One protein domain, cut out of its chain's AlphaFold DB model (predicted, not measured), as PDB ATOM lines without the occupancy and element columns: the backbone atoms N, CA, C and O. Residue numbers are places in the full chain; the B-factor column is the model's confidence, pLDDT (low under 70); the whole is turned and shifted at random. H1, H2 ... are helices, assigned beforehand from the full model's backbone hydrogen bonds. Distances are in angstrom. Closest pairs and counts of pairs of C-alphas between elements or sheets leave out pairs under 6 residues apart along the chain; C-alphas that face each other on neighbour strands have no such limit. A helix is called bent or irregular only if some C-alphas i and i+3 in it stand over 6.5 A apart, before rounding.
ATOM      1  N   SER A 166     202.773 174.587 167.403       81.62
ATOM      2  CA  SER A 166     202.574 174.005 166.071       81.62
ATOM      3  C   SER A 166     202.156 172.525 166.102       81.62
ATOM      4  O   SER A 166     201.845 171.947 165.052       81.62
ATOM      5  N   LEU A 167     202.131 171.878 167.274       87.25
ATOM      6  CA  LEU A 167     201.690 170.487 167.412       87.25
ATOM      7  C   LEU A 167     200.169 170.378 167.280       87.25
ATOM      8  O   LEU A 167     199.400 171.065 167.946       87.25
ATOM      9  N   SER A 168     199.714 169.448 166.441       89.06
ATOM     10  CA  SER A 168     198.295 169.088 166.410       89.06
ATOM     11  C   SER A 168     197.871 168.388 167.707       89.06
ATOM     12  O   SER A 168     198.674 167.705 168.344       89.06
ATOM     13  N   GLU A 169     196.590 168.496 168.061       83.88
ATOM     14  CA  GLU A 169     196.003 167.853 169.251       83.88
ATOM     15  C   GLU A 169     196.300 166.339 169.306       83.88
ATOM     16  O   GLU A 169     196.658 165.809 170.353       83.88
ATOM     17  N   GLU A 170     196.280 165.654 168.155       86.12
ATOM     18  CA  GLU A 170     196.622 164.227 168.052       86.12
ATOM     19  C   GLU A 170     198.104 163.932 168.357       86.12
ATOM     20  O   GLU A 170     198.432 162.866 168.881       86.12
ATOM     21  N   GLN A 171     199.018 164.854 168.029       89.12
ATOM     22  CA  GLN A 171     200.443 164.708 168.341       89.12
ATOM     23  C   GLN A 171     200.721 164.993 169.820       89.12
ATOM     24  O   GLN A 171     201.526 164.279 170.418       89.12
ATOM     25  N   ALA A 172     200.035 165.973 170.414       85.94
ATOM     26  CA  ALA A 172     200.112 166.248 171.847       85.94
ATOM     27  C   ALA A 172     199.625 165.042 172.672       85.94
ATOM     28  O   ALA A 172     200.348 164.573 173.551       85.94
ATOM     29  N   ASP A 173     198.480 164.448 172.309       87.12
ATOM     30  CA  ASP A 173     197.954 163.236 172.956       87.12
ATOM     31  C   ASP A 173     198.919 162.034 172.829       87.12
ATOM     32  O   ASP A 173     199.031 161.204 173.736       87.12
ATOM     33  N   ALA A 174     199.632 161.912 171.703       87.69
ATOM     34  CA  ALA A 174     200.614 160.847 171.500       87.69
ATOM     35  C   ALA A 174     201.863 161.028 172.378       87.69
ATOM     36  O   ALA A 174     202.369 160.046 172.927       87.69
ATOM     37  N   ILE A 175     202.346 162.264 172.533       87.62
ATOM     38  CA  ILE A 175     203.463 162.599 173.428       87.62
ATOM     39  C   ILE A 175     203.055 162.361 174.890       87.62
ATOM     40  O   ILE A 175     203.820 161.755 175.642       87.62
ATOM     41  N   GLU A 176     201.827 162.725 175.270       83.81
ATOM     42  CA  GLU A 176     201.262 162.465 176.602       83.81
ATOM     43  C   GLU A 176     201.223 160.961 176.921       83.81
ATOM     44  O   GLU A 176     201.653 160.540 177.995       83.81
ATOM     45  N   GLN A 177     200.785 160.114 175.981       84.88
ATOM     46  CA  GLN A 177     200.791 158.662 176.194       84.88
ATOM     47  C   GLN A 177     202.193 158.080 176.379       84.88
ATOM     48  O   GLN A 177     202.347 157.133 177.151       84.88
ATOM     49  N   ILE A 178     203.206 158.627 175.701       89.94
ATOM     50  CA  ILE A 178     204.600 158.205 175.889       89.94
ATOM     51  C   ILE A 178     205.066 158.584 177.299       89.94
ATOM     52  O   ILE A 178     205.599 157.728 178.007       89.94
ATOM     53  N   PHE A 179     204.779 159.809 177.746       85.25
ATOM     54  CA  PHE A 179     205.099 160.267 179.101       85.25
ATOM     55  C   PHE A 179     204.414 159.419 180.181       85.25
ATOM     56  O   PHE A 179     205.072 158.927 181.097       85.25
ATOM     57  N   LEU A 180     203.112 159.153 180.043       85.81
ATOM     58  CA  LEU A 180     202.362 158.301 180.973       85.81
ATOM     59  C   LEU A 180     202.831 156.845 180.955       85.81
ATOM     60  O   LEU A 180     202.763 156.160 181.974       85.81
ATOM     61  N   GLN A 181     203.298 156.346 179.811       88.94
ATOM     62  CA  GLN A 181     203.838 154.995 179.703       88.94
ATOM     63  C   GLN A 181     205.210 154.864 180.374       88.94
ATOM     64  O   GLN A 181     205.506 153.805 180.934       88.94
ATOM     65  N   GLU A 182     206.047 155.897 180.290       88.88
ATOM     66  CA  GLU A 182     207.425 155.864 180.779       88.88
ATOM     67  C   GLU A 182     207.534 156.226 182.263       88.88
ATOM     68  O   GLU A 182     208.228 155.530 183.007       88.88
ATOM     69  N   PHE A 183     206.790 157.236 182.715       84.88
ATOM     70  CA  PHE A 183     206.830 157.716 184.099       84.88
ATOM     71  C   PHE A 183     205.667 157.193 184.956       84.88
ATOM     72  O   PHE A 183     205.761 157.185 186.183       84.88
ATOM     73  N   GLY A 184     204.591 156.692 184.340       88.75
ATOM     74  CA  GLY A 184     203.350 156.384 185.054       88.75
ATOM     75  C   GLY A 184     202.627 157.656 185.509       88.75
ATOM     76  O   GLY A 184     203.207 158.737 185.538       88.75
ATOM     77  N   ALA A 185     201.350 157.541 185.886       77.06
ATOM     78  CA  ALA A 185     200.601 158.687 186.416       77.06
ATOM     79  C   ALA A 185     201.266 159.262 187.684       77.06
ATOM     80  O   ALA A 185     201.405 160.473 187.819       77.06
ATOM     81  N   ASP A 186     201.769 158.379 188.551       77.88
ATOM     82  CA  ASP A 186     202.411 158.760 189.811       77.88
ATOM     83  C   ASP A 186     203.761 159.475 189.596       77.88
ATOM     84  O   ASP A 186     204.119 160.364 190.365       77.88
ATOM     85  N   GLY A 187     204.510 159.123 188.542       83.19
ATOM     86  CA  GLY A 187     205.795 159.757 188.237       83.19
ATOM     87  C   GLY A 187     205.647 161.148 187.625       83.19
ATOM     88  O   GLY A 187     206.491 162.006 187.867       83.19
ATOM     89  N   VAL A 188     204.557 161.399 186.891       81.56
ATOM     90  CA  VAL A 188     204.227 162.750 186.409       81.56
ATOM     91  C   VAL A 188     203.884 163.663 187.589       81.56
ATOM     92  O   VAL A 188     204.367 164.788 187.628       81.56
ATOM     93  N   GLU A 189     203.141 163.172 188.586       80.50
ATOM     94  CA  GLU A 189     202.874 163.939 189.810       80.50
ATOM     95  C   GLU A 189     204.131 164.213 190.649       80.50
ATOM     96  O   GLU A 189     204.228 165.249 191.300       80.50
ATOM     97  N   GLU A 190     205.080 163.276 190.706       82.62
ATOM     98  CA  GLU A 190     206.329 163.476 191.450       82.62
ATOM     99  C   GLU A 190     207.244 164.490 190.743       82.62
ATOM    100  O   GLU A 190     207.856 165.326 191.405       82.62
ATOM    101  N   LEU A 191     207.259 164.480 189.404       82.25
ATOM    102  CA  LEU A 191     207.933 165.487 188.580       82.25
ATOM    103  C   LEU A 191     207.321 166.879 188.770       82.25
ATOM    104  O   LEU A 191     208.064 167.824 189.024       82.25
ATOM    105  N   THR A 192     205.992 167.013 188.725       80.19
ATOM    106  CA  THR A 192     205.338 168.316 188.933       80.19
ATOM    107  C   THR A 192     205.490 168.836 190.359       80.19
ATOM    108  O   THR A 192     205.592 170.041 190.538       80.19
ATOM    109  N   LYS A 193     205.593 167.960 191.370       83.81
ATOM    110  CA  LYS A 193     205.908 168.347 192.761       83.81
ATOM    111  C   LYS A 193     207.360 168.787 192.970       83.81
ATOM    112  O   LYS A 193     207.660 169.370 194.008       83.81
ATOM    113  N   SER A 194     208.263 168.439 192.052       82.19
ATOM    114  CA  SER A 194     209.689 168.776 192.156       82.19
ATOM    115  C   SER A 194     210.075 170.089 191.475       82.19
ATOM    116  O   SER A 194     211.152 170.599 191.771       82.19
ATOM    117  N   LEU A 195     209.210 170.606 190.596       89.88
ATOM    118  CA  LEU A 195     209.370 171.900 189.931       89.88
ATOM    119  C   LEU A 195     208.901 173.011 190.876       89.88
ATOM    120  O   LEU A 195     207.913 172.834 191.594       89.88
ATOM    121  N   ASP A 196     209.604 174.139 190.892       88.50
ATOM    122  CA  ASP A 196     209.161 175.315 191.643       88.50
ATOM    123  C   ASP A 196     208.049 176.085 190.901       88.50
ATOM    124  O   ASP A 196     207.758 175.827 189.731       88.50
ATOM    125  N   ASP A 197     207.378 177.017 191.585       80.25
ATOM    126  CA  ASP A 197     206.237 177.749 191.012       80.25
ATOM    127  C   ASP A 197     206.616 178.567 189.759       80.25
ATOM    128  O   ASP A 197     205.764 178.821 188.902       80.25
ATOM    129  N   ALA A 198     207.891 178.957 189.628       81.19
ATOM    130  CA  ALA A 198     208.404 179.668 188.461       81.19
ATOM    131  C   ALA A 198     208.564 178.719 187.263       81.19
ATOM    132  O   ALA A 198     208.077 179.015 186.172       81.19
ATOM    133  N   GLU A 199     209.138 177.537 187.475       82.50
ATOM    134  CA  GLU A 199     209.262 176.489 186.459       82.50
ATOM    135  C   GLU A 199     207.884 175.940 186.043       82.50
ATOM    136  O   GLU A 199     207.620 175.706 184.860       82.50
ATOM    137  N   LEU A 200     206.946 175.813 186.987       83.06
ATOM    138  CA  LEU A 200     205.542 175.491 186.713       83.06
ATOM    139  C   LEU A 200     204.873 176.557 185.834       83.06
ATOM    140  O   LEU A 200     204.067 176.213 184.962       83.06
ATOM    141  N   ALA A 201     205.213 177.837 186.014       78.62
ATOM    142  CA  ALA A 201     204.714 178.939 185.194       78.62
ATOM    143  C   ALA A 201     205.303 178.957 183.772       78.62
ATOM    144  O   ALA A 201     204.653 179.490 182.870       78.62
ATOM    145  N   GLU A 202     206.422 178.282 183.521       80.81
ATOM    146  CA  GLU A 202     207.015 178.134 182.183       80.81
ATOM    147  C   GLU A 202     206.492 176.908 181.417       80.81
ATOM    148  O   GLU A 202     206.656 176.818 180.200       80.81
ATOM    149  N   LEU A 203     205.772 175.988 182.078       80.69
ATOM    150  CA  LEU A 203     205.230 174.807 181.399       80.69
ATOM    151  C   LEU A 203     204.207 175.169 180.295       80.69
ATOM    152  O   LEU A 203     203.375 176.070 180.485       80.69
ATOM    153  N   PRO A 204     204.188 174.429 179.166       73.56
ATOM    154  CA  PRO A 204     203.238 174.647 178.078       73.56
ATOM    155  C   PRO A 204     201.772 174.565 178.529       73.56
ATOM    156  O   PRO A 204     201.404 173.772 179.400       73.56
ATOM    157  N   VAL A 205     200.893 175.333 177.878       67.25
ATOM    158  CA  VAL A 205     199.464 175.453 178.240       67.25
ATOM    159  C   VAL A 205     198.730 174.105 178.249       67.25
ATOM    160  O   VAL A 205     197.836 173.908 179.067       67.25
ATOM    161  N   TRP A 206     199.111 173.144 177.401       66.81
ATOM    162  CA  TRP A 206     198.486 171.814 177.368       66.81
ATOM    163  C   TRP A 206     198.823 170.951 178.598       66.81
ATOM    164  O   TRP A 206     197.996 170.135 179.004       66.81
ATOM    165  N   VAL A 207     199.979 171.182 179.234       70.81
ATOM    166  CA  VAL A 207     200.363 170.549 180.509       70.81
ATOM    167  C   VAL A 207     199.547 171.145 181.661       70.81
ATOM    168  O   VAL A 207     199.042 170.418 182.517       70.81
ATOM    169  N   LYS A 208     199.327 172.467 181.641       75.19
ATOM    170  CA  LYS A 208     198.522 173.192 182.643       75.19
ATOM    171  C   LYS A 208     197.014 172.935 182.509       75.19
ATOM    172  O   LYS A 208     196.316 172.771 183.504       75.19
ATOM    173  N   GLY A 209     196.497 172.870 181.283       59.34
ATOM    174  CA  GLY A 209     195.060 172.853 180.978       59.34
ATOM    175  C   GLY A 209     194.333 171.526 181.226       59.34
ATOM    176  O   GLY A 209     193.107 171.487 181.119       59.34
ATOM    177  N   ARG A 210     195.046 170.439 181.553       56.50
ATOM    178  CA  ARG A 210     194.456 169.100 181.762       56.50
ATOM    179  C   ARG A 210     194.410 168.629 183.224       56.50
ATOM    180  O   ARG A 210     194.076 167.473 183.466       56.50
TER     181      ARG A 210
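Overview. This is residues 166 to 210 of the 465 residues of the protein "Hypothetical protein" of Pycnococcus provasolii (UniProt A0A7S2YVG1). The chain winds round as a loose, open ring with little in its middle: one long bent helix, whose arms H1a and H1b make a square corner, forms half of it, and the short helices H2 and H3 bring the chain back toward H1a. No two of these parts clearly touch, and H3 comes near H1a without closing the ring tightly. The printed part has 45 residues with three named helices, in the order H1, H2, H3, and no named strand; the class is all helix. It is only just compact, close to loose, with a radius of gyration of the C-alphas of 11.2 A and spans of 29 by 23 by 13 A.

Along the chain. The printed part begins at Ser 166, with its C-alpha at (202.574, 174.005, 166.071). H1, residues 169 to 194, was assigned as one helix by its hydrogen bonds, but it is bent: C-alphas 182 and 185 are 9.3 A apart. Its arm H1a holds residues 169 to 182 and is 20.2 A long from first to last C-alpha, beginning at (196.003, 167.853, 169.251). Residues 183 and 184 belong to neither arm. The arm H1b holds residues 185 to 194 and is 14.7 A long. H2, residues 197 to 202, is 8.9 A long. H3, residues 205 to 208, is 5.0 A long and ends with C-alpha 208 at (198.522, 173.192, 182.643).

Arrangement. H1a and H1b are close but not clearly touching, the closest C-alphas being those of Leu 180 and Val 188, 7.3 A apart. Their lines are about perpendicular, at 90 degrees. H1b and H2 are close but not clearly touching, with the C-alphas of Thr 192 and Leu 200 the closest at 7.5 A. They run opposite ways at a steep tilt of 68 degrees, only just short of about perpendicular. H2 and H3 are only just apart, with their closest C-alphas 8.4 A from each other. H1a and H3 are near each other, with 6 pairs of C-alphas within 10 A. H1a and H2 are apart, and H1b and H3 are apart. In H1a, H1b and H2 every O i to N i+4 pair is within hydrogen-bond range; H3 is too short for such a pair, but its one O i to N i+3 pair is within range.

Size, cuts and confidence. The two C-alphas farthest apart are those of Glu 170 and Asp 196, at 28.9 A. The first and last printed C-alphas, of Ser 166 and Arg 210, are 18.3 A apart. The printed part has no cut. The links from H1 to H2 and from H2 to H3 are tight, with 2 residues each. The mean pLDDT of the printed part is 81.6, and residues 205 to 206 and 209 to 210 are under 70.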